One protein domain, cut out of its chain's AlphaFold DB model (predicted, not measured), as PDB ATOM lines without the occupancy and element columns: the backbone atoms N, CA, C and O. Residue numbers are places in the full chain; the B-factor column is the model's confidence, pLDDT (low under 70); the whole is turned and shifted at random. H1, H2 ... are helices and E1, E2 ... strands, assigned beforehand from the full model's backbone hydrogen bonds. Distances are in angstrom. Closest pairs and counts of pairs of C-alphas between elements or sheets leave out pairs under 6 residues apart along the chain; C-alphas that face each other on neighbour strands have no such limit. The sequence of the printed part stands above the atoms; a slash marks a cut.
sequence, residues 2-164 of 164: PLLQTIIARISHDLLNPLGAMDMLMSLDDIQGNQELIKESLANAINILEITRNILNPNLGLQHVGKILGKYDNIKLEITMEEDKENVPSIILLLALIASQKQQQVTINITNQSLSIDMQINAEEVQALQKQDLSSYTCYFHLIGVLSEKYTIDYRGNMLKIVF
ATOM      1  N   PRO A   2      37.822  -4.245 -39.863       61.16
ATOM      2  CA  PRO A   2      36.646  -3.413 -39.524       61.16
ATOM      3  C   PRO A   2      36.963  -2.070 -38.833       61.16
ATOM      4  O   PRO A   2      36.271  -1.079 -39.050       61.16
ATOM      5  N   LEU A   3      38.038  -2.019 -38.034       62.22
ATOM      6  CA  LEU A   3      38.402  -0.858 -37.208       62.22
ATOM      7  C   LEU A   3      38.777   0.382 -38.033       62.22
ATOM      8  O   LEU A   3      38.294   1.475 -37.766       62.22
ATOM      9  N   LEU A   4      39.602   0.204 -39.069       61.47
ATOM     10  CA  LEU A   4      40.072   1.302 -39.917       61.47
ATOM     11  C   LEU A   4      38.922   1.926 -40.719       61.47
ATOM     12  O   LEU A   4      38.843   3.141 -40.825       61.47
ATOM     13  N   GLN A   5      38.007   1.104 -41.242       65.19
ATOM     14  CA  GLN A   5      36.816   1.590 -41.948       65.19
ATOM     15  C   GLN A   5      35.861   2.331 -41.007       65.19
ATOM     16  O   GLN A   5      35.325   3.367 -41.381       65.19
ATOM     17  N   THR A   6      35.709   1.838 -39.776       68.19
ATOM     18  CA  THR A   6      34.897   2.478 -38.730       68.19
ATOM     19  C   THR A   6      35.477   3.836 -38.327       68.19
ATOM     20  O   THR A   6      34.754   4.828 -38.270       68.19
ATOM     21  N   ILE A   7      36.800   3.897 -38.133       67.38
ATOM     22  CA  ILE A   7      37.547   5.132 -37.874       67.38
ATOM     23  C   ILE A   7      37.333   6.118 -39.025       67.38
ATOM     24  O   ILE A   7      36.836   7.212 -38.782       67.38
ATOM     25  N   ILE A   8      37.620   5.708 -40.269       68.25
ATOM     26  CA  ILE A   8      37.470   6.539 -41.475       68.25
ATOM     27  C   ILE A   8      36.050   7.098 -41.596       68.25
ATOM     28  O   ILE A   8      35.889   8.307 -41.728       68.25
ATOM     29  N   ALA A   9      35.029   6.241 -41.501       69.38
ATOM     30  CA  ALA A   9      33.634   6.655 -41.610       69.38
ATOM     31  C   ALA A   9      33.256   7.686 -40.537       69.38
ATOM     32  O   ALA A   9      32.560   8.661 -40.832       69.38
ATOM     33  N   ARG A  10      33.752   7.515 -39.303       74.88
ATOM     34  CA  ARG A  10      33.452   8.453 -38.224       74.88
ATOM     35  C   ARG A  10      34.171   9.783 -38.381       74.88
ATOM     36  O   ARG A  10      33.517  10.806 -38.197       74.88
ATOM     37  N   ILE A  11      35.452   9.817 -38.764       71.88
ATOM     38  CA  ILE A  11      36.091  11.127 -38.978       71.88
ATOM     39  C   ILE A  11      35.513  11.821 -40.203       71.88
ATOM     40  O   ILE A  11      35.374  13.036 -40.173       71.88
ATOM     41  N   SER A  12      35.092  11.091 -41.242       70.25
ATOM     42  CA  SER A  12      34.328  11.708 -42.331       70.25
ATOM     43  C   SER A  12      33.078  12.409 -41.792       70.25
ATOM     44  O   SER A  12      32.882  13.579 -42.092       70.25
ATOM     45  N   HIS A  13      32.285  11.755 -40.940       76.94
ATOM     46  CA  HIS A  13      31.120  12.384 -40.311       76.94
ATOM     47  C   HIS A  13      31.491  13.605 -39.448       76.94
ATOM     48  O   HIS A  13      30.911  14.679 -39.603       76.94
ATOM     49  N   ASP A  14      32.477  13.467 -38.562       77.81
ATOM     50  CA  ASP A  14      32.825  14.524 -37.606       77.81
ATOM     51  C   ASP A  14      33.556  15.710 -38.248       77.81
ATOM     52  O   ASP A  14      33.507  16.806 -37.702       77.81
ATOM     53  N   LEU A  15      34.164  15.530 -39.425       81.38
ATOM     54  CA  LEU A  15      34.688  16.626 -40.245       81.38
ATOM     55  C   LEU A  15      33.617  17.296 -41.101       81.38
ATOM     56  O   LEU A  15      33.684  18.505 -41.313       81.38
ATOM     57  N   LEU A  16      32.628  16.546 -41.592       81.75
ATOM     58  CA  LEU A  16      31.562  17.112 -42.421       81.75
ATOM     59  C   LEU A  16      30.727  18.144 -41.657       81.75
ATOM     60  O   LEU A  16      30.309  19.128 -42.254       81.75
ATOM     61  N   ASN A  17      30.538  17.971 -40.348       84.31
ATOM     62  CA  ASN A  17      29.780  18.916 -39.525       84.31
ATOM     63  C   ASN A  17      30.408  20.324 -39.460       84.31
ATOM     64  O   ASN A  17      29.739  21.279 -39.857       84.31
ATOM     65  N   PRO A  18      31.667  20.506 -39.008       84.06
ATOM     66  CA  PRO A  18      32.297  21.823 -38.999       84.06
ATOM     67  C   PRO A  18      32.480  22.390 -40.410       84.06
ATOM     68  O   PRO A  18      32.300  23.588 -40.602       84.06
ATOM     69  N   LEU A  19      32.776  21.555 -41.414       85.81
ATOM     70  CA  LEU A  19      32.891  22.019 -42.801       85.81
ATOM     71  C   LEU A  19      31.547  22.497 -43.369       85.81
ATOM     72  O   LEU A  19      31.503  23.530 -44.030       85.81
ATOM     73  N   GLY A  20      30.450  21.794 -43.081       85.69
ATOM     74  CA  GLY A  20      29.100  22.209 -43.467       85.69
ATOM     75  C   GLY A  20      28.655  23.488 -42.758       85.69
ATOM     76  O   GLY A  20      28.036  24.348 -43.378       85.69
ATOM     77  N   ALA A  21      29.026  23.660 -41.484       86.00
ATOM     78  CA  ALA A  21      28.805  24.913 -40.763       86.00
ATOM     79  C   ALA A  21      29.565  26.079 -41.417       86.00
ATOM     80  O   ALA A  21      28.989  27.146 -41.617       86.00
ATOM     81  N   MET A  22      30.828  25.872 -41.808       87.38
ATOM     82  CA  MET A  22      31.596  26.880 -42.547       87.38
ATOM     83  C   MET A  22      30.948  27.225 -43.889       87.38
ATOM     84  O   MET A  22      30.800  28.405 -44.183       87.38
ATOM     85  N   ASP A  23      30.549  26.226 -44.679       87.19
ATOM     86  CA  ASP A  23      29.907  26.427 -45.984       87.19
ATOM     87  C   ASP A  23      28.622  27.257 -45.850       87.19
ATOM     88  O   ASP A  23      28.448  28.268 -46.531       87.19
ATOM     89  N   MET A  24      27.781  26.920 -44.865       87.88
ATOM     90  CA  MET A  24      26.589  27.699 -44.539       87.88
ATOM     91  C   MET A  24      26.947  29.142 -44.161       87.88
ATOM     92  O   MET A  24      26.397  30.073 -44.741       87.88
ATOM     93  N   LEU A  25      27.877  29.350 -43.225       86.88
ATOM     94  CA  LEU A  25      28.260  30.686 -42.750       86.88
ATOM     95  C   LEU A  25      28.899  31.552 -43.843       86.88
ATOM     96  O   LEU A  25      28.696  32.766 -43.855       86.88
ATOM     97  N   MET A  26      29.651  30.937 -44.759       85.12
ATOM     98  CA  MET A  26      30.257  31.602 -45.914       85.12
ATOM     99  C   MET A  26      29.244  31.914 -47.020       85.12
ATOM    100  O   MET A  26      29.473  32.837 -47.796       85.12
ATOM    101  N   SER A  27      28.141  31.163 -47.095       86.62
ATOM    102  CA  SER A  27      27.041  31.421 -48.035       86.62
ATOM    103  C   SER A  27      26.122  32.575 -47.610       86.62
ATOM    104  O   SER A  27      25.323  33.049 -48.415       86.62
ATOM    105  N   LEU A  28      26.224  33.026 -46.355       85.94
ATOM    106  CA  LEU A  28      25.495  34.187 -45.851       85.94
ATOM    107  C   LEU A  28      26.192  35.485 -46.283       85.94
ATOM    108  O   LEU A  28      27.417  35.583 -46.245       85.94
ATOM    109  N   ASP A  29      25.408  36.521 -46.591       77.94
ATOM    110  CA  ASP A  29      25.904  37.844 -47.018       77.94
ATOM    111  C   ASP A  29      26.688  38.614 -45.925       77.94
ATOM    112  O   ASP A  29      27.176  39.717 -46.170       77.94
ATOM    113  N   ASP A  30      26.844  38.042 -44.725       81.06
ATOM    114  CA  ASP A  30      27.548  38.633 -43.582       81.06
ATOM    115  C   ASP A  30      28.770  37.805 -43.147       81.06
ATOM    116  O   ASP A  30      28.876  37.294 -42.030       81.06
ATOM    117  N   ILE A  31      29.736  37.661 -44.054       74.06
ATOM    118  CA  ILE A  31      30.996  36.956 -43.766       74.06
ATOM    119  C   ILE A  31      31.776  37.645 -42.631       74.06
ATOM    120  O   ILE A  31      32.452  36.970 -41.855       74.06
ATOM    121  N   GLN A  32      31.687  38.976 -42.506       74.31
ATOM    122  CA  GLN A  32      32.369  39.717 -41.438       74.31
ATOM    123  C   GLN A  32      31.761  39.432 -40.061       74.31
ATOM    124  O   GLN A  32      32.518  39.179 -39.124       74.31
ATOM    125  N   GLY A  33      30.431  39.403 -39.935       81.19
ATOM    126  CA  GLY A  33      29.749  39.019 -38.698       81.19
ATOM    127  C   GLY A  33      29.978  37.556 -38.313       81.19
ATOM    128  O   GLY A  33      30.042  37.228 -37.129       81.19
ATOM    129  N   ASN A  34      30.203  36.686 -39.301       87.62
ATOM    130  CA  ASN A  34      30.413  35.252 -39.090       87.62
ATOM    131  C   ASN A  34      31.884  34.835 -38.937       87.62
ATOM    132  O   ASN A  34      32.167  33.650 -38.748       87.62
ATOM    133  N   GLN A  35      32.838  35.768 -39.019       87.88
ATOM    134  CA  GLN A  35      34.258  35.434 -39.140       87.88
ATOM    135  C   GLN A  35      34.790  34.590 -37.969       87.88
ATOM    136  O   GLN A  35      35.564  33.658 -38.192       87.88
ATOM    137  N   GLU A  36      34.382  34.891 -36.737       87.88
ATOM    138  CA  GLU A  36      34.812  34.127 -35.558       87.88
ATOM    139  C   GLU A  36      34.221  32.712 -35.550       87.88
ATOM    140  O   GLU A  36      34.959  31.748 -35.375       87.88
ATOM    141  N   LEU A  37      32.939  32.554 -35.892       87.50
ATOM    142  CA  LEU A  37      32.294  31.237 -35.993       87.50
ATOM    143  C   LEU A  37      32.914  30.365 -37.098       87.50
ATOM    144  O   LEU A  37      33.064  29.149 -36.941       87.50
ATOM    145  N   ILE A  38      33.318  30.982 -38.214       87.94
ATOM    146  CA  ILE A  38      34.044  30.302 -39.296       87.94
ATOM    147  C   ILE A  38      35.417  29.830 -38.797       87.94
ATOM    148  O   ILE A  38      35.801  28.688 -39.057       87.94
ATOM    149  N   LYS A  39      36.154  30.676 -38.062       87.94
ATOM    150  CA  LYS A  39      37.453  30.305 -37.477       87.94
ATOM    151  C   LYS A  39      37.317  29.178 -36.458       87.94
ATOM    152  O   LYS A  39      38.117  28.249 -36.501       87.94
ATOM    153  N   GLU A  40      36.318  29.235 -35.581       86.56
ATOM    154  CA  GLU A  40      36.037  28.185 -34.595       86.56
ATOM    155  C   GLU A  40      35.717  26.852 -35.277       86.56
ATOM    156  O   GLU A  40      36.284  25.815 -34.926       86.56
ATOM    157  N   SER A  41      34.872  26.882 -36.310       86.31
ATOM    158  CA  SER A  41      34.517  25.690 -37.087       86.31
ATOM    159  C   SER A  41      35.738  25.096 -37.798       86.31
ATOM    160  O   SER A  41      35.968  23.886 -37.731       86.31
ATOM    161  N   LEU A  42      36.580  25.936 -38.407       86.88
ATOM    162  CA  LEU A  42      37.829  25.503 -39.037       86.88
ATOM    163  C   LEU A  42      38.811  24.912 -38.018       86.88
ATOM    164  O   LEU A  42      39.391  23.853 -38.264       86.88
ATOM    165  N   ALA A  43      38.992  25.571 -36.872       84.69
ATOM    166  CA  ALA A  43      39.857  25.090 -35.801       84.69
ATOM    167  C   ALA A  43      39.391  23.721 -35.288       84.69
ATOM    168  O   ALA A  43      40.209  22.814 -35.133       84.69
ATOM    169  N   ASN A  44      38.079  23.528 -35.121       84.56
ATOM    170  CA  ASN A  44      37.506  22.239 -34.744       84.56
ATOM    171  C   ASN A  44      37.807  21.144 -35.788       84.56
ATOM    172  O   ASN A  44      38.277  20.062 -35.435       84.56
ATOM    173  N   ALA A  45      37.625  21.432 -37.083       85.25
ATOM    174  CA  ALA A  45      37.954  20.483 -38.152       85.25
ATOM    175  C   ALA A  45      39.450  20.100 -38.155       85.25
ATOM    176  O   ALA A  45      39.799  18.924 -38.291       85.25
ATOM    177  N   ILE A  46      40.340  21.078 -37.960       84.94
ATOM    178  CA  ILE A  46      41.790  20.853 -37.871       84.94
ATOM    179  C   ILE A  46      42.134  19.978 -36.659       84.94
ATOM    180  O   ILE A  46      42.925  19.044 -36.796       84.94
ATOM    181  N   ASN A  47      41.519  20.229 -35.504       82.88
ATOM    182  CA  ASN A  47      41.739  19.456 -34.282       82.88
ATOM    183  C   ASN A  47      41.348  17.980 -34.454       82.88
ATOM    184  O   ASN A  47      42.125  17.083 -34.111       82.88
ATOM    185  N   ILE A  48      40.184  17.719 -35.062       83.00
ATOM    186  CA  ILE A  48      39.720  16.358 -35.377       83.00
ATOM    187  C   ILE A  48      40.710  15.659 -36.322       83.00
ATOM    188  O   ILE A  48      41.091  14.508 -36.076       83.00
ATOM    189  N   LEU A  49      41.178  16.347 -37.372       83.50
ATOM    190  CA  LEU A  49      42.184  15.821 -38.303       83.50
ATOM    191  C   LEU A  49      43.516  15.512 -37.612       83.50
ATOM    192  O   LEU A  49      44.100  14.451 -37.853       83.50
ATOM    193  N   GLU A  50      44.006  16.422 -36.769       83.94
ATOM    194  CA  GLU A  50      45.283  16.273 -36.076       83.94
ATOM    195  C   GLU A  50      45.262  15.062 -35.140       83.94
ATOM    196  O   GLU A  50      46.150  14.209 -35.229       83.94
ATOM    197  N   ILE A  51      44.241  14.937 -34.287       82.94
ATOM    198  CA  ILE A  51      44.125  13.800 -33.367       82.94
ATOM    199  C   ILE A  51      44.028  12.486 -34.147       82.94
ATOM    200  O   ILE A  51      44.787  11.548 -33.890       82.94
ATOM    201  N   THR A  52      43.154  12.434 -35.147       79.50
ATOM    202  CA  THR A  52      42.945  11.230 -35.954       79.50
ATOM    203  C   THR A  52      44.224  10.768 -36.640       79.50
ATOM    204  O   THR A  52      44.575   9.587 -36.587       79.50
ATOM    205  N   ARG A  53      44.943  11.692 -37.286       81.94
ATOM    206  CA  ARG A  53      46.198  11.377 -37.977       81.94
ATOM    207  C   ARG A  53      47.214  10.761 -37.018       81.94
ATOM    208  O   ARG A  53      47.952   9.862 -37.411       81.94
ATOM    209  N   ASN A  54      47.256  11.248 -35.781       85.31
ATOM    210  CA  ASN A  54      48.169  10.742 -34.769       85.31
ATOM    211  C   ASN A  54      47.743   9.371 -34.228       85.31
ATOM    212  O   ASN A  54      48.612   8.532 -34.034       85.31
ATOM    213  N   ILE A  55      46.443   9.093 -34.077       81.00
ATOM    214  CA  ILE A  55      45.939   7.761 -33.680       81.00
ATOM    215  C   ILE A  55      46.376   6.668 -34.669       81.00
ATOM    216  O   ILE A  55      46.644   5.538 -34.270       81.00
ATOM    217  N   LEU A  56      46.471   7.007 -35.958       76.31
ATOM    218  CA  LEU A  56      46.918   6.095 -37.016       76.31
ATOM    219  C   LEU A  56      48.450   6.017 -37.161       76.31
ATOM    220  O   LEU A  56      48.940   5.284 -38.020       76.31
ATOM    221  N   ASN A  57      49.217   6.771 -36.368       82.88
ATOM    222  CA  ASN A  57      50.675   6.773 -36.440       82.88
ATOM    223  C   ASN A  57      51.253   5.567 -35.671       82.88
ATOM    224  O   ASN A  57      51.112   5.514 -34.450       82.88
ATOM    225  N   PRO A  58      51.966   4.634 -36.332       78.69
ATOM    226  CA  PRO A  58      52.543   3.463 -35.666       78.69
ATOM    227  C   PRO A  58      53.647   3.814 -34.657       78.69
ATOM    228  O   PRO A  58      53.975   2.995 -33.808       78.69
ATOM    229  N   ASN A  59      54.211   5.022 -34.739       85.25
ATOM    230  CA  ASN A  59      55.255   5.517 -33.840       85.25
ATOM    231  C   ASN A  59      54.702   6.502 -32.796       85.25
ATOM    232  O   ASN A  59      55.449   7.326 -32.259       85.25
ATOM    233  N   LEU A  60      53.386   6.494 -32.559       88.38
ATOM    234  CA  LEU A  60      52.785   7.347 -31.545       88.38
ATOM    235  C   LEU A  60      53.269   6.916 -30.155       88.38
ATOM    236  O   LEU A  60      53.072   5.779 -29.744       88.38
ATOM    237  N   GLY A  61      53.858   7.862 -29.428       90.94
ATOM    238  CA  GLY A  61      54.356   7.665 -28.065       90.94
ATOM    239  C   GLY A  61      53.874   8.766 -27.129       90.94
ATOM    240  O   GLY A  61      53.403   9.810 -27.599       90.94
ATOM    241  N   LEU A  62      54.007   8.587 -25.813       89.38
ATOM    242  CA  LEU A  62      53.457   9.534 -24.833       89.38
ATOM    243  C   LEU A  62      54.020  10.957 -24.964       89.38
ATOM    244  O   LEU A  62      53.298  11.934 -24.766       89.38
ATOM    245  N   GLN A  63      55.283  11.100 -25.372       87.31
ATOM    246  CA  GLN A  63      55.881  12.417 -25.619       87.31
ATOM    247  C   GLN A  63      55.171  13.184 -26.746       87.31
ATOM    248  O   GLN A  63      55.051  14.410 -26.691       87.31
ATOM    249  N   HIS A  64      54.698  12.474 -27.775       89.69
ATOM    250  CA  HIS A  64      53.929  13.070 -28.866       89.69
ATOM    251  C   HIS A  64      52.547  13.497 -28.373       89.69
ATOM    252  O   HIS A  64      52.114  14.611 -28.661       89.69
ATOM    253  N   VAL A  65      51.901  12.647 -27.569       91.06
ATOM    254  CA  VAL A  65      50.593  12.930 -26.963       91.06
ATOM    255  C   VAL A  65      50.637  14.212 -26.138       91.06
ATOM    256  O   VAL A  65      49.801  15.085 -26.348       91.06
ATOM    257  N   GLY A  66      51.648  14.390 -25.281       89.75
ATOM    258  CA  GLY A  66      51.794  15.615 -24.489       89.75
ATOM    259  C   GLY A  66      51.882  16.892 -25.335       89.75
ATOM    260  O   GLY A  66      51.262  17.897 -24.999       89.75
ATOM    261  N   LYS A  67      52.583  16.850 -26.477       89.44
ATOM    262  CA  LYS A  67      52.683  17.998 -27.398       89.44
ATOM    263  C   LYS A  67      51.366  18.312 -28.105       89.44
ATOM    264  O   LYS A  67      51.064  19.480 -28.327       89.44
ATOM    265  N   ILE A  68      50.610  17.281 -28.482       89.88
ATOM    266  CA  ILE A  68      49.309  17.439 -29.145       89.88
ATOM    267  C   ILE A  68      48.298  18.006 -28.147       89.88
ATOM    268  O   ILE A  68      47.628  18.992 -28.443       89.88
ATOM    269  N   LEU A  69      48.225  17.416 -26.951       90.25
ATOM    270  CA  LEU A  69      47.254  17.797 -25.927       90.25
ATOM    271  C   LEU A  69      47.568  19.136 -25.259       90.25
ATOM    272  O   LEU A  69      46.645  19.806 -24.818       90.25
ATOM    273  N   GLY A  70      48.823  19.591 -25.279       85.69
ATOM    274  CA  GLY A  70      49.197  20.925 -24.794       85.69
ATOM    275  C   GLY A  70      48.535  22.099 -25.534       85.69
ATOM    276  O   GLY A  70      48.702  23.237 -25.113       85.69
ATOM    277  N   LYS A  71      47.801  21.842 -26.625       84.12
ATOM    278  CA  LYS A  71      47.000  22.833 -27.361       84.12
ATOM    279  C   LYS A  71      45.544  22.934 -26.879       84.12
ATOM    280  O   LYS A  71      44.809  23.771 -27.389       84.12
ATOM    281  N   TYR A  72      45.111  22.049 -25.979       86.06
ATOM    282  CA  TYR A  72      43.723  21.934 -25.535       86.06
ATOM    283  C   TYR A  72      43.587  22.443 -24.102       86.06
ATOM    284  O   TYR A  72      43.945  21.750 -23.152       86.06
ATOM    285  N   ASP A  73      43.011  23.632 -23.938       87.12
ATOM    286  CA  ASP A  73      42.877  24.279 -22.625       87.12
ATOM    287  C   ASP A  73      41.979  23.498 -21.651       87.12
ATOM    288  O   ASP A  73      42.102  23.620 -20.433       87.12
ATOM    289  N   ASN A  74      41.068  22.672 -22.175       89.50
ATOM    290  CA  ASN A  74      40.139  21.867 -21.386       89.50
ATOM    291  C   ASN A  74      40.709  20.498 -20.966       89.50
ATOM    292  O   ASN A  74      39.993  19.717 -20.338       89.50
ATOM    293  N   ILE A  75      41.959  20.177 -21.316       93.19
ATOM    294  CA  ILE A  75      42.540  18.849 -21.093       93.19
ATOM    295  C   ILE A  75      43.849  18.978 -20.325       93.19
ATOM    296  O   ILE A  75      44.861  19.444 -20.842       93.19
ATOM    297  N   LYS A  76      43.854  18.483 -19.089       93.62
ATOM    298  CA  LYS A  76      45.075  18.337 -18.296       93.62
ATOM    299  C   LYS A  76      45.617  16.917 -18.437       93.62
ATOM    300  O   LYS A  76      44.873  15.956 -18.266       93.62
ATOM    301  N   LEU A  77      46.912  16.780 -18.719       93.88
ATOM    302  CA  LEU A  77      47.589  15.490 -18.860       93.88
ATOM    303  C   LEU A  77      48.663  15.329 -17.780       93.88
ATOM    304  O   LEU A  77      49.606  16.117 -17.723       93.88
ATOM    305  N   GLU A  78      48.538  14.292 -16.957       93.25
ATOM    306  CA  GLU A  78      49.500  13.942 -15.910       93.25
ATOM    307  C   GLU A  78      50.090  12.557 -16.197       93.25
ATOM    308  O   GLU A  78      49.373  11.556 -16.249       93.25
ATOM    309  N   ILE A  79      51.408  12.496 -16.408       90.75
ATOM    310  CA  ILE A  79      52.117  11.269 -16.790       90.75
ATOM    311  C   ILE A  79      53.142  10.921 -15.714       90.75
ATOM    312  O   ILE A  79      54.072  11.678 -15.454       90.75
ATOM    313  N   THR A  80      52.984   9.735 -15.133       88.19
ATOM    314  CA  THR A  80      53.917   9.099 -14.184       88.19
ATOM    315  C   THR A  80      54.308   7.696 -14.662       88.19
ATOM    316  O   THR A  80      54.478   6.769 -13.874       88.19
ATOM    317  N   MET A  81      54.387   7.527 -15.982       82.75
ATOM    318  CA  MET A  81      54.713   6.269 -16.647       82.75
ATOM    319  C   MET A  81      56.146   6.309 -17.180       82.75
ATOM    320  O   MET A  81      56.564   7.327 -17.727       82.75
ATOM    321  N   GLU A  82      56.885   5.216 -17.004       79.75
ATOM    322  CA  GLU A  82      58.310   5.127 -17.364       79.75
ATOM    323  C   GLU A  82      58.527   4.645 -18.805       79.75
ATOM    324  O   GLU A  82      59.472   5.075 -19.462       79.75
ATOM    325  N   GLU A  83      57.627   3.802 -19.320       82.75
ATOM    326  CA  GLU A  83      57.711   3.220 -20.663       82.75
ATOM    327  C   GLU A  83      56.357   3.260 -21.369       82.75
ATOM    328  O   GLU A  83      55.325   3.035 -20.737       82.75
ATOM    329  N   ASP A  84      56.360   3.505 -22.682       83.19
ATOM    330  CA  ASP A  84      55.153   3.477 -23.508       83.19
ATOM    331  C   ASP A  84      54.548   2.064 -23.542       83.19
ATOM    332  O   ASP A  84      55.218   1.078 -23.850       83.19
ATOM    333  N   LYS A  85      53.244   1.970 -23.269       85.62
ATOM    334  CA  LYS A  85      52.466   0.737 -23.402       85.62
ATOM    335  C   LYS A  85      51.715   0.740 -24.725       85.62
ATOM    336  O   LYS A  85      51.263   1.786 -25.193       85.62
ATOM    337  N   GLU A  86      51.573  -0.448 -25.312       85.56
ATOM    338  CA  GLU A  86      50.865  -0.660 -26.576       85.56
ATOM    339  C   GLU A  86      49.481   0.013 -26.544       85.56
ATOM    340  O   GLU A  86      48.742  -0.108 -25.572       85.56
ATOM    341  N   ASN A  87      49.139   0.753 -27.601       88.06
ATOM    342  CA  ASN A  87      47.865   1.462 -27.788       88.06
ATOM    343  C   ASN A  87      47.509   2.566 -26.772       88.06
ATOM    344  O   ASN A  87      46.628   3.374 -27.068       88.06
ATOM    345  N   VAL A  88      48.186   2.674 -25.624       91.25
ATOM    346  CA  VAL A  88      47.897   3.688 -24.595       91.25
ATOM    347  C   VAL A  88      47.963   5.119 -25.141       91.25
ATOM    348  O   VAL A  88      47.016   5.872 -24.896       91.25
ATOM    349  N   PRO A  89      48.976   5.511 -25.940       92.25
ATOM    350  CA  PRO A  89      48.996   6.826 -26.576       92.25
ATOM    351  C   PRO A  89      47.751   7.109 -27.435       92.25
ATOM    352  O   PRO A  89      47.177   8.195 -27.359       92.25
ATOM    353  N   SER A  90      47.295   6.120 -28.209       90.69
ATOM    354  CA  SER A  90      46.109   6.235 -29.068       90.69
ATOM    355  C   SER A  90      44.819   6.343 -28.254       90.69
ATOM    356  O   SER A  90      43.947   7.143 -28.592       90.69
ATOM    357  N   ILE A  91      44.708   5.586 -27.158       91.44
ATOM    358  CA  ILE A  91      43.564   5.653 -26.239       91.44
ATOM    359  C   ILE A  91      43.465   7.047 -25.604       91.44
ATOM    360  O   ILE A  91      42.376   7.617 -25.552       91.44
ATOM    361  N   ILE A  92      44.587   7.635 -25.176       93.19
ATOM    362  CA  ILE A  92      44.607   8.985 -24.590       93.19
ATOM    363  C   ILE A  92      44.100  10.026 -25.593       93.19
ATOM    364  O   ILE A  92      43.281  10.873 -25.239       93.19
ATOM    365  N   LEU A  93      44.548   9.953 -26.850       91.12
ATOM    366  CA  LEU A  93      44.086  10.869 -27.892       91.12
ATOM    367  C   LEU A  93      42.589  10.711 -28.197       91.12
ATOM    368  O   LEU A  93      41.905  11.713 -28.394       91.12
ATOM    369  N   LEU A  94      42.060   9.483 -28.193       89.56
ATOM    370  CA  LEU A  94      40.622   9.241 -28.348       89.56
ATOM    371  C   LEU A  94      39.813   9.849 -27.199       89.56
ATOM    372  O   LEU A  94      38.815  10.524 -27.443       89.56
ATOM    373  N   LEU A  95      40.255   9.660 -25.955       91.12
ATOM    374  CA  LEU A  95      39.601  10.247 -24.782       91.12
ATOM    375  C   LEU A  95      39.628  11.776 -24.822       91.12
ATOM    376  O   LEU A  95      38.617  12.421 -24.547       91.12
ATOM    377  N   ALA A  96      40.758  12.353 -25.227       89.88
ATOM    378  CA  ALA A  96      40.902  13.788 -25.411       89.88
ATOM    379  C   ALA A  96      39.961  14.338 -26.492       89.88
ATOM    380  O   ALA A  96      39.307  15.358 -26.280       89.88
ATOM    381  N   LEU A  97      39.838  13.641 -27.626       87.25
ATOM    382  CA  LEU A  97      38.908  14.004 -28.692       87.25
ATOM    383  C   LEU A  97      37.460  14.005 -28.195       87.25
ATOM    384  O   LEU A  97      36.736  14.970 -28.434       87.25
ATOM    385  N   ILE A  98      37.049  12.956 -27.474       88.38
ATOM    386  CA  ILE A  98      35.702  12.876 -26.896       88.38
ATOM    387  C   ILE A  98      35.478  14.041 -25.925       88.38
ATOM    388  O   ILE A  98      34.458  14.720 -26.018       88.38
ATOM    389  N   ALA A  99      36.424  14.307 -25.020       89.62
ATOM    390  CA  ALA A  99      36.312  15.392 -24.046       89.62
ATOM    391  C   ALA A  99      36.217  16.770 -24.717       89.62
ATOM    392  O   ALA A  99      35.377  17.581 -24.334       89.62
ATOM    393  N   SER A 100      37.032  17.013 -25.748       86.56
ATOM    394  CA  SER A 100      37.001  18.242 -26.544       86.56
ATOM    395  C   SER A 100      35.655  18.429 -27.248       86.56
ATOM    396  O   SER A 100      35.031  19.478 -27.103       86.56
ATOM    397  N   GLN A 101      35.149  17.393 -27.922       82.88
ATOM    398  CA  GLN A 101      33.854  17.462 -28.606       82.88
ATOM    399  C   GLN A 101      32.674  17.617 -27.637       82.88
ATOM    400  O   GLN A 101      31.682  18.253 -27.982       82.88
ATOM    401  N   LYS A 102      32.775  17.057 -26.428       86.56
ATOM    402  CA  LYS A 102      31.790  17.243 -25.354       86.56
ATOM    403  C   LYS A 102      31.971  18.550 -24.574       86.56
ATOM    404  O   LYS A 102      31.191  18.802 -23.660       86.56
ATOM    405  N   GLN A 103      32.996  19.344 -24.895       87.38
ATOM    406  CA  GLN A 103      33.363  20.574 -24.186       87.38
ATOM    407  C   GLN A 103      33.541  20.363 -22.670       87.38
ATOM    408  O   GLN A 103      33.191  21.216 -21.855       87.38
ATOM    409  N   GLN A 104      34.077  19.206 -22.275       90.56
ATOM    410  CA  GLN A 104      34.310  18.863 -20.873       90.56
ATOM    411  C   GLN A 104      35.725  19.241 -20.453       90.56
ATOM    412  O   GLN A 104      36.684  18.980 -21.181       90.56
ATOM    413  N   GLN A 105      35.858  19.808 -19.254       92.81
ATOM    414  CA  GLN A 105      37.156  19.905 -18.598       92.81
ATOM    415  C   GLN A 105      37.504  18.565 -17.963       92.81
ATOM    416  O   GLN A 105      36.739  18.054 -17.148       92.81
ATOM    417  N   VAL A 106      38.650  18.006 -18.339       94.69
ATOM    418  CA  VAL A 106      39.070  16.672 -17.901       94.69
ATOM    419  C   VAL A 106      40.528  16.668 -17.464       94.69
ATOM    420  O   VAL A 106      41.361  17.420 -17.971       94.69
ATOM    421  N   THR A 107      40.845  15.774 -16.530       94.62
ATOM    422  CA  THR A 107      42.228  15.410 -16.205       94.62
ATOM    423  C   THR A 107      42.449  13.950 -16.563       94.62
ATOM    424  O   THR A 107      41.711  13.076 -16.109       94.62
ATOM    425  N   ILE A 108      43.463  13.700 -17.386       95.19
ATOM    426  CA  ILE A 108      43.904  12.371 -17.792       95.19
ATOM    427  C   ILE A 108      45.148  12.029 -16.980       95.19
ATOM    428  O   ILE A 108      46.198  12.645 -17.159       95.19
ATOM    429  N   ASN A 109      45.026  11.031 -16.110       95.06
ATOM    430  CA  ASN A 109      46.111  10.552 -15.263       95.06
ATOM    431  C   ASN A 109      46.607   9.202 -15.772       95.06
ATOM    432  O   ASN A 109      45.828   8.248 -15.858       95.06
ATOM    433  N   ILE A 110      47.900   9.109 -16.071       94.38
ATOM    434  CA  ILE A 110      48.550   7.879 -16.528       94.38
ATOM    435  C   ILE A 110      49.668   7.505 -15.566       94.38
ATOM    436  O   ILE A 110      50.555   8.304 -15.267       94.38
ATOM    437  N   THR A 111      49.638   6.254 -15.125       93.31
ATOM    438  CA  THR A 111      50.672   5.617 -14.311       93.31
ATOM    439  C   THR A 111      51.143   4.335 -14.998       93.31
ATOM    440  O   THR A 111      50.507   3.847 -15.932       93.31
ATOM    441  N   ASN A 112      52.206   3.716 -14.477       90.38
ATOM    442  CA  ASN A 112      52.650   2.386 -14.923       90.38
ATOM    443  C   ASN A 112      51.564   1.289 -14.818       90.38
ATOM    444  O   ASN A 112      51.683   0.243 -15.460       90.38
ATOM    445  N   GLN A 113      50.516   1.505 -14.017       92.00
ATOM    446  CA  GLN A 113      49.478   0.511 -13.713       92.00
ATOM    447  C   GLN A 113      48.126   0.833 -14.349       92.00
ATOM    448  O   GLN A 113      47.322  -0.070 -14.568       92.00
ATOM    449  N   SER A 114      47.833   2.107 -14.613       94.31
ATOM    450  CA  SER A 114      46.525   2.478 -15.143       94.31
ATOM    451  C   SER A 114      46.504   3.827 -15.837       94.31
ATOM    452  O   SER A 114      47.216   4.752 -15.449       94.31
ATOM    453  N   LEU A 115      45.572   3.954 -16.772       95.19
ATOM    454  CA  LEU A 115      45.071   5.206 -17.319       95.19
ATOM    455  C   LEU A 115      43.708   5.497 -16.684       95.19
ATOM    456  O   LEU A 115      42.857   4.615 -16.609       95.19
ATOM    457  N   SER A 116      43.488   6.723 -16.226       95.25
ATOM    458  CA  SER A 116      42.201   7.152 -15.679       95.25
ATOM    459  C   SER A 116      41.832   8.548 -16.148       95.25
ATOM    460  O   SER A 116      42.698   9.404 -16.325       95.25
ATOM    461  N   ILE A 117      40.537   8.764 -16.344       95.38
ATOM    462  CA  ILE A 117      39.961  10.047 -16.726       95.38
ATOM    463  C   ILE A 117      38.645  10.241 -15.975       95.38
ATOM    464  O   ILE A 117      37.839   9.313 -15.866       95.38
ATOM    465  N   ASP A 118      38.446  11.443 -15.446       91.44
ATOM    466  CA  ASP A 118      37.155  11.883 -14.919       91.44
ATOM    467  C   ASP A 118      36.394  12.590 -16.045       91.44
ATOM    468  O   ASP A 118      36.793  13.666 -16.492       91.44
ATOM    469  N   MET A 119      35.361  11.934 -16.570       90.12
ATOM    470  CA  MET A 119      34.539  12.424 -17.672       90.12
ATOM    471  C   MET A 119      33.101  11.909 -17.550       90.12
ATOM    472  O   MET A 119      32.846  10.777 -17.138       90.12
ATOM    473  N   GLN A 120      32.122  12.712 -17.960       88.25
ATOM    474  CA  GLN A 120      30.736  12.241 -17.954       88.25
ATOM    475  C   GLN A 120      30.495  11.324 -19.161       88.25
ATOM    476  O   GLN A 120      30.553  11.765 -20.319       88.25
ATOM    477  N   ILE A 121      30.203  10.054 -18.875       87.31
ATOM    478  CA  ILE A 121      29.914   9.004 -19.855       87.31
ATOM    479  C   ILE A 121      28.488   8.515 -19.609       87.31
ATOM    480  O   ILE A 121      28.100   8.216 -18.482       87.31
ATOM    481  N   ASN A 122      27.673   8.462 -20.655       86.81
ATOM    482  CA  ASN A 122      26.316   7.940 -20.540       86.81
ATOM    483  C   ASN A 122      26.295   6.403 -20.676       86.81
ATOM    484  O   ASN A 122      27.277   5.767 -21.058       86.81
ATOM    485  N   ALA A 123      25.155   5.781 -20.367       84.31
ATOM    486  CA  ALA A 123      25.040   4.323 -20.384       84.31
ATOM    487  C   ALA A 123      25.279   3.699 -21.776       84.31
ATOM    488  O   ALA A 123      25.780   2.578 -21.858       84.31
ATOM    489  N   GLU A 124      24.935   4.399 -22.860       84.94
ATOM    490  CA  GLU A 124      25.142   3.916 -24.232       84.94
ATOM    491  C   GLU A 124      26.628   3.907 -24.603       84.94
ATOM    492  O   GLU A 124      27.125   2.944 -25.180       84.94
ATOM    493  N   GLU A 125      27.360   4.943 -24.209       86.94
ATOM    494  CA  GLU A 125      28.803   5.074 -24.401       86.94
ATOM    495  C   GLU A 125      29.584   4.011 -23.623       86.94
ATOM    496  O   GLU A 125      30.504   3.403 -24.170       86.94
ATOM    497  N   VAL A 126      29.171   3.706 -22.387       86.31
ATOM    498  CA  VAL A 126      29.747   2.590 -21.617       86.31
ATOM    499  C   VAL A 126      29.482   1.256 -22.314       86.31
ATOM    500  O   VAL A 126      30.389   0.440 -22.451       86.31
ATOM    501  N   GLN A 127      28.257   1.019 -22.796       85.88
ATOM    502  CA  GLN A 127      27.941  -0.209 -23.534       85.88
ATOM    503  C   GLN A 127      28.738  -0.331 -24.837       85.88
ATOM    504  O   GLN A 127      29.085  -1.443 -25.246       85.88
ATOM    505  N   ALA A 128      29.048   0.792 -25.482       86.25
ATOM    506  CA  ALA A 128      29.785   0.815 -26.735       86.25
ATOM    507  C   ALA A 128      31.242   0.352 -26.591       86.25
ATOM    508  O   ALA A 128      31.790  -0.170 -27.557       86.25
ATOM    509  N   LEU A 129      31.832   0.396 -25.386       84.81
ATOM    510  CA  LEU A 129      33.125  -0.252 -25.100       84.81
ATOM    511  C   LEU A 129      33.135  -1.747 -25.480       84.81
ATOM    512  O   LEU A 129      34.196  -2.310 -25.720       84.81
ATOM    513  N   GLN A 130      31.964  -2.396 -25.533       82.44
ATOM    514  CA  GLN A 130      31.820  -3.829 -25.812       82.44
ATOM    515  C   GLN A 130      30.966  -4.146 -27.053       82.44
ATOM    516  O   GLN A 130      30.905  -5.303 -27.466       82.44
ATOM    517  N   LYS A 131      30.282  -3.160 -27.650       70.06
ATOM    518  CA  LYS A 131      29.308  -3.369 -28.740       70.06
ATOM    519  C   LYS A 131      29.638  -2.551 -29.986       70.06
ATOM    520  O   LYS A 131      30.244  -1.493 -29.906       70.06
ATOM    521  N   GLN A 132      29.195  -3.058 -31.135       62.28
ATOM    522  CA  GLN A 132      29.508  -2.551 -32.475       62.28
ATOM    523  C   GLN A 132      28.380  -1.696 -33.089       62.28
ATOM    524  O   GLN A 132      28.371  -1.479 -34.296       62.28
ATOM    525  N   ASP A 133      27.418  -1.238 -32.280       59.22
ATOM    526  CA  ASP A 133      26.272  -0.449 -32.749       59.22
ATOM    527  C   ASP A 133      26.581   1.050 -32.582       59.22
ATOM    528  O   ASP A 133      26.667   1.562 -31.462       59.22
ATOM    529  N   LEU A 134      26.886   1.731 -33.694       63.19
ATOM    530  CA  LEU A 134      27.645   2.988 -33.697       63.19
ATOM    531  C   LEU A 134      26.850   4.111 -34.371       63.19
ATOM    532  O   LEU A 134      26.667   4.112 -35.585       63.19
ATOM    533  N   SER A 135      26.421   5.097 -33.586       60.34
ATOM    534  CA  SER A 135      25.639   6.247 -34.066       60.34
ATOM    535  C   SER A 135      26.243   7.610 -33.690       60.34
ATOM    536  O   SER A 135      25.870   8.624 -34.276       60.34
ATOM    537  N   SER A 136      27.194   7.670 -32.745       68.12
ATOM    538  CA  SER A 136      27.759   8.936 -32.239       68.12
ATOM    539  C   SER A 136      29.126   8.730 -31.550       68.12
ATOM    540  O   SER A 136      29.956   7.963 -32.042       68.12
ATOM    541  N   TYR A 137      29.363   9.367 -30.394       68.25
ATOM    542  CA  TYR A 137      30.517   9.140 -29.510       68.25
ATOM    543  C   TYR A 137      30.739   7.665 -29.165       68.25
ATOM    544  O   TYR A 137      31.875   7.253 -28.936       68.25
ATOM    545  N   THR A 138      29.677   6.857 -29.193       78.38
ATOM    546  CA  THR A 138      29.717   5.396 -29.055       78.38
ATOM    547  C   THR A 138      30.746   4.746 -29.986       78.38
ATOM    548  O   THR A 138      31.399   3.786 -29.592       78.38
ATOM    549  N   CYS A 139      31.003   5.321 -31.167       80.00
ATOM    550  CA  CYS A 139      32.083   4.878 -32.046       80.00
ATOM    551  C   CYS A 139      33.464   4.992 -31.389       80.00
ATOM    552  O   CYS A 139      34.227   4.032 -31.400       80.00
ATOM    553  N   TYR A 140      33.799   6.139 -30.796       84.44
ATOM    554  CA  TYR A 140      35.095   6.332 -30.145       84.44
ATOM    555  C   TYR A 140      35.246   5.458 -28.899       84.44
ATOM    556  O   TYR A 140      36.321   4.908 -28.671       84.44
ATOM    557  N   PHE A 141      34.163   5.250 -28.145       87.50
ATOM    558  CA  PHE A 141      34.153   4.296 -27.037       87.50
ATOM    559  C   PHE A 141      34.368   2.854 -27.507       87.50
ATOM    560  O   PHE A 141      35.159   2.137 -26.905       87.50
ATOM    561  N   HIS A 142      33.780   2.445 -28.631       86.19
ATOM    562  CA  HIS A 142      34.083   1.144 -29.231       86.19
ATOM    563  C   HIS A 142      35.565   1.001 -29.601       86.19
ATOM    564  O   HIS A 142      36.177  -0.020 -29.295       86.19
ATOM    565  N   LEU A 143      36.174   2.035 -30.194       85.19
ATOM    566  CA  LEU A 143      37.609   2.026 -30.505       85.19
ATOM    567  C   LEU A 143      38.467   1.902 -29.246       85.19
ATOM    568  O   LEU A 143      39.429   1.139 -29.248       85.19
ATOM    569  N   ILE A 144      38.110   2.615 -28.176       89.62
ATOM    570  CA  ILE A 144      38.774   2.488 -26.874       89.62
ATOM    571  C   ILE A 144      38.661   1.049 -26.368       89.62
ATOM    572  O   ILE A 144      39.667   0.487 -25.942       89.62
ATOM    573  N   GLY A 145      37.480   0.435 -26.470       89.62
ATOM    574  CA  GLY A 145      37.256  -0.967 -26.121       89.62
ATOM    575  C   GLY A 145      38.153  -1.929 -26.901       89.62
ATOM    576  O   GLY A 145      38.822  -2.764 -26.300       89.62
ATOM    577  N   VAL A 146      38.244  -1.760 -28.224       86.94
ATOM    578  CA  VAL A 146      39.110  -2.584 -29.087       86.94
ATOM    579  C   VAL A 146      40.593  -2.388 -28.759       86.94
ATOM    580  O   VAL A 146      41.330  -3.359 -28.624       86.94
ATOM    581  N   LEU A 147      41.046  -1.143 -28.601       87.88
ATOM    582  CA  LEU A 147      42.442  -0.842 -28.264       87.88
ATOM    583  C   LEU A 147      42.828  -1.320 -26.859       87.88
ATOM    584  O   LEU A 147      44.010  -1.536 -26.591       87.88
ATOM    585  N   SER A 148      41.831  -1.501 -25.991       90.44
ATOM    586  CA  SER A 148      41.983  -1.955 -24.611       90.44
ATOM    587  C   SER A 148      41.644  -3.435 -24.426       90.44
ATOM    588  O   SER A 148      41.450  -3.846 -23.289       90.44
ATOM    589  N   GLU A 149      41.581  -4.254 -25.487       88.81
ATOM    590  CA  GLU A 149      41.138  -5.660 -25.384       88.81
ATOM    591  C   GLU A 149      41.949  -6.489 -24.369       88.81
ATOM    592  O   GLU A 149      41.437  -7.438 -23.780       88.81
ATOM    593  N   LYS A 150      43.222  -6.123 -24.167       88.25
ATOM    594  CA  LYS A 150      44.158  -6.791 -23.248       88.25
ATOM    595  C   LYS A 150      44.088  -6.237 -21.820       88.25
ATOM    596  O   LYS A 150      44.783  -6.740 -20.942       88.25
ATOM    597  N   TYR A 151      43.295  -5.193 -21.596       90.94
ATOM    598  CA  TYR A 151      43.244  -4.421 -20.361       90.94
ATOM    599  C   TYR A 151      41.889  -4.553 -19.678       90.94
ATOM    600  O   TYR A 151      40.865  -4.835 -20.297       90.94
ATOM    601  N   THR A 152      41.874  -4.317 -18.368       92.12
ATOM    602  CA  THR A 152      40.615  -4.273 -17.618       92.12
ATOM    603  C   THR A 152      40.065  -2.856 -17.645       92.12
ATOM    604  O   THR A 152      40.724  -1.933 -17.171       92.12
ATOM    605  N   ILE A 153      38.853  -2.686 -18.172       91.50
ATOM    606  CA  ILE A 153      38.151  -1.401 -18.185       91.50
ATOM    607  C   ILE A 153      37.113  -1.396 -17.057       91.50
ATOM    608  O   ILE A 153      36.247  -2.267 -17.006       91.50
ATOM    609  N   ASP A 154      37.202  -0.415 -16.163       90.38
ATOM    610  CA  ASP A 154      36.228  -0.152 -15.100       90.38
ATOM    611  C   ASP A 154      35.644   1.253 -15.289       90.38
ATOM    612  O   ASP A 154      36.361   2.205 -15.612       90.38
ATOM    613  N   TYR A 155      34.338   1.383 -15.079       87.69
ATOM    614  CA  TYR A 155      33.644   2.663 -15.094       87.69
ATOM    615  C   TYR A 155      32.763   2.784 -13.856       87.69
ATOM    616  O   TYR A 155      31.831   2.000 -13.664       87.69
ATOM    617  N   ARG A 156      33.053   3.777 -13.008       83.56
ATOM    618  CA  ARG A 156      32.286   4.044 -11.781       83.56
ATOM    619  C   ARG A 156      32.057   5.533 -11.600       83.56
ATOM    620  O   ARG A 156      33.008   6.310 -11.529       83.56
ATOM    621  N   GLY A 157      30.794   5.929 -11.450       83.94
ATOM    622  CA  GLY A 157      30.441   7.347 -11.378       83.94
ATOM    623  C   GLY A 157      30.805   8.028 -12.692       83.94
ATOM    624  O   GLY A 157      30.301   7.604 -13.715       83.94
ATOM    625  N   ASN A 158      31.704   9.016 -12.662       85.56
ATOM    626  CA  ASN A 158      32.258   9.679 -13.853       85.56
ATOM    627  C   ASN A 158      33.689   9.218 -14.186       85.56
ATOM    628  O   ASN A 158      34.336   9.753 -15.076       85.56
ATOM    629  N   MET A 159      34.219   8.225 -13.477       90.69
ATOM    630  CA  MET A 159      35.603   7.813 -13.660       90.69
ATOM    631  C   MET A 159      35.686   6.604 -14.577       90.69
ATOM    632  O   MET A 159      35.207   5.524 -14.224       90.69
ATOM    633  N   LEU A 160      36.339   6.775 -15.725       93.31
ATOM    634  CA  LEU A 160      36.783   5.674 -16.571       93.31
ATOM    635  C   LEU A 160      38.224   5.330 -16.210       93.31
ATOM    636  O   LEU A 160      39.095   6.203 -16.195       93.31
ATOM    637  N   LYS A 161      38.480   4.054 -15.932       94.69
ATOM    638  CA  LYS A 161      39.802   3.539 -15.591       94.69
ATOM    639  C   LYS A 161      40.134   2.320 -16.440       94.69
ATOM    640  O   LYS A 161      39.357   1.378 -16.515       94.69
ATOM    641  N   ILE A 162      41.317   2.332 -17.038       94.00
ATOM    642  CA  ILE A 162      41.887   1.237 -17.818       94.00
ATOM    643  C   ILE A 162      43.116   0.746 -17.056       94.00
ATOM    644  O   ILE A 162      44.043   1.516 -16.811       94.00
ATOM    645  N   VAL A 163      43.089  -0.511 -16.625       92.94
ATOM    646  CA  VAL A 163      44.143  -1.152 -15.833       92.94
ATOM    647  C   VAL A 163      44.960  -2.066 -16.737       92.94
ATOM    648  O   VAL A 163      44.391  -2.920 -17.425       92.94
ATOM    649  N   PHE A 164      46.274  -1.851 -16.725       90.81
ATOM    650  CA  PHE A 164      47.257  -2.515 -17.580       90.81
ATOM    651  C   PHE A 164      47.918  -3.722 -16.921       90.81
ATOM    652  O   PHE A 164      48.018  -3.737 -15.674       90.81
TER     653      PHE A 164
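This is residues 2 to 164 of the 164 residues of an uncharacterized protein of Candidatus Cytomitobacter primus (UniProt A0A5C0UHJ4). A long helical hairpin, H1 and H2, reaches out as an arm from a head in which one five-stranded sheet has helices over one face and no named helix over the other. At the arm's base H1 packs on H6 and H2 on H4, the four making a bundle with H4 and H6 between the hairpin and the sheet; H3 sits beside H4 over the edge strand E1, and short H5 packs on H6. The printed part has 163 residues, with six named helices and five named strands in the order H1 H2 H3 E1 H4 E2 E3 H5 H6 E4 E5, and the class is mixed, helices and strands. The mixed sheet runs E1 E2 E3 E5 E4, with E1 and E2 parallel and the other neighbours antiparallel. The whole is compact, with a radius of gyration of the C-alphas of 16.5 A, yet elongated in outline, spanning 55 by 32 by 32 A.

H1, residues 2 to 27, begins at C-alpha 2 (36.646, -3.413, -39.524) and is 37.1 A long. H2, residues 35 to 55, is 30.5 A long and ends at C-alpha 55 (45.939, 7.761, -33.680). H3 is residues 62 to 69, E1 residues 75 to 80 with 16.5 A, and H4 residues 88 to 101 with 20.1 A. E2, residues 106 to 111, measures 16.4 A, and E3 is residues 114 to 118. H5 is residues 123 to 128 and H6 residues 138 to 147. E4 is residues 152 to 156, and E5, residues 159 to 163, ends at C-alpha 163 (44.143, -1.152, -15.833).

H1, H2, H4 and H6 form an up and down bundle, each running against the one before it in the chain. H1 and H2, a helical hairpin, touch at a shallow tilt of 12 degrees; their closest C-alphas, of Pro 18 and Ser 41, are 4.9 A apart. H1 touches H6 with residues 3 to 10 alone, closest at the C-alphas of Arg 10 and Cys 139, 7.3 A, at a tilt of 36 degrees, only just steep. H2 touches H4 with residues 48 to 55 alone, closest at the C-alphas of Ile 55 and Ser 90, 4.9 A. H4 and H6 touch, opposite ways at a shallow tilt of 11 degrees, closest at the C-alphas of Ile 91 and Ile 144, 5.8 A. H5 touches H6 at a steep tilt of 48 degrees, closest at the C-alphas of Glu 125 and Thr 138, 4.8 A. H4 is on the sheet, over E2 and E3, at a height over the sheet of 9.4 A, and runs along the strands. H3 is on the same face, over E1, and touches H4, closest at the C-alphas of Leu 62 and Pro 89, 5.5 A; this gives two layers, helices on one face of a sheet. H6 only grazes the sheet with residues 144 to 145. E1, H4 and E2 form a strand-helix-strand unit, two parallel neighbour strands with a helix between, with a left-handed crossover. E3, H5, H6 and E4 form a split unit, with E5 between its strands and a right-handed crossover. Within hydrogen-bond range are N 78 and O 108 of E1 and E2, 2.9 A; N 109 and O 116 of the hairpin E2 and E3, 2.8 A; N 162 and O 115 of E5 and E3, 2.8 A; and N 154 and O 161 of the hairpin E4 and E5, 2.8 A. In H2, H3, H4, H5 and H6 every O i to N i+4 pair is within hydrogen-bond range, and in H1 21 of 22.

The C-alphas farthest apart, of Asp 29 and Gln 113, are 55.3 A apart, and residues 27 to 32 stand free. The printed part has no cut, and no link is long. The mean pLDDT of the printed part is 84.9, with residues 2 to 9 and 132 to 137 under 70.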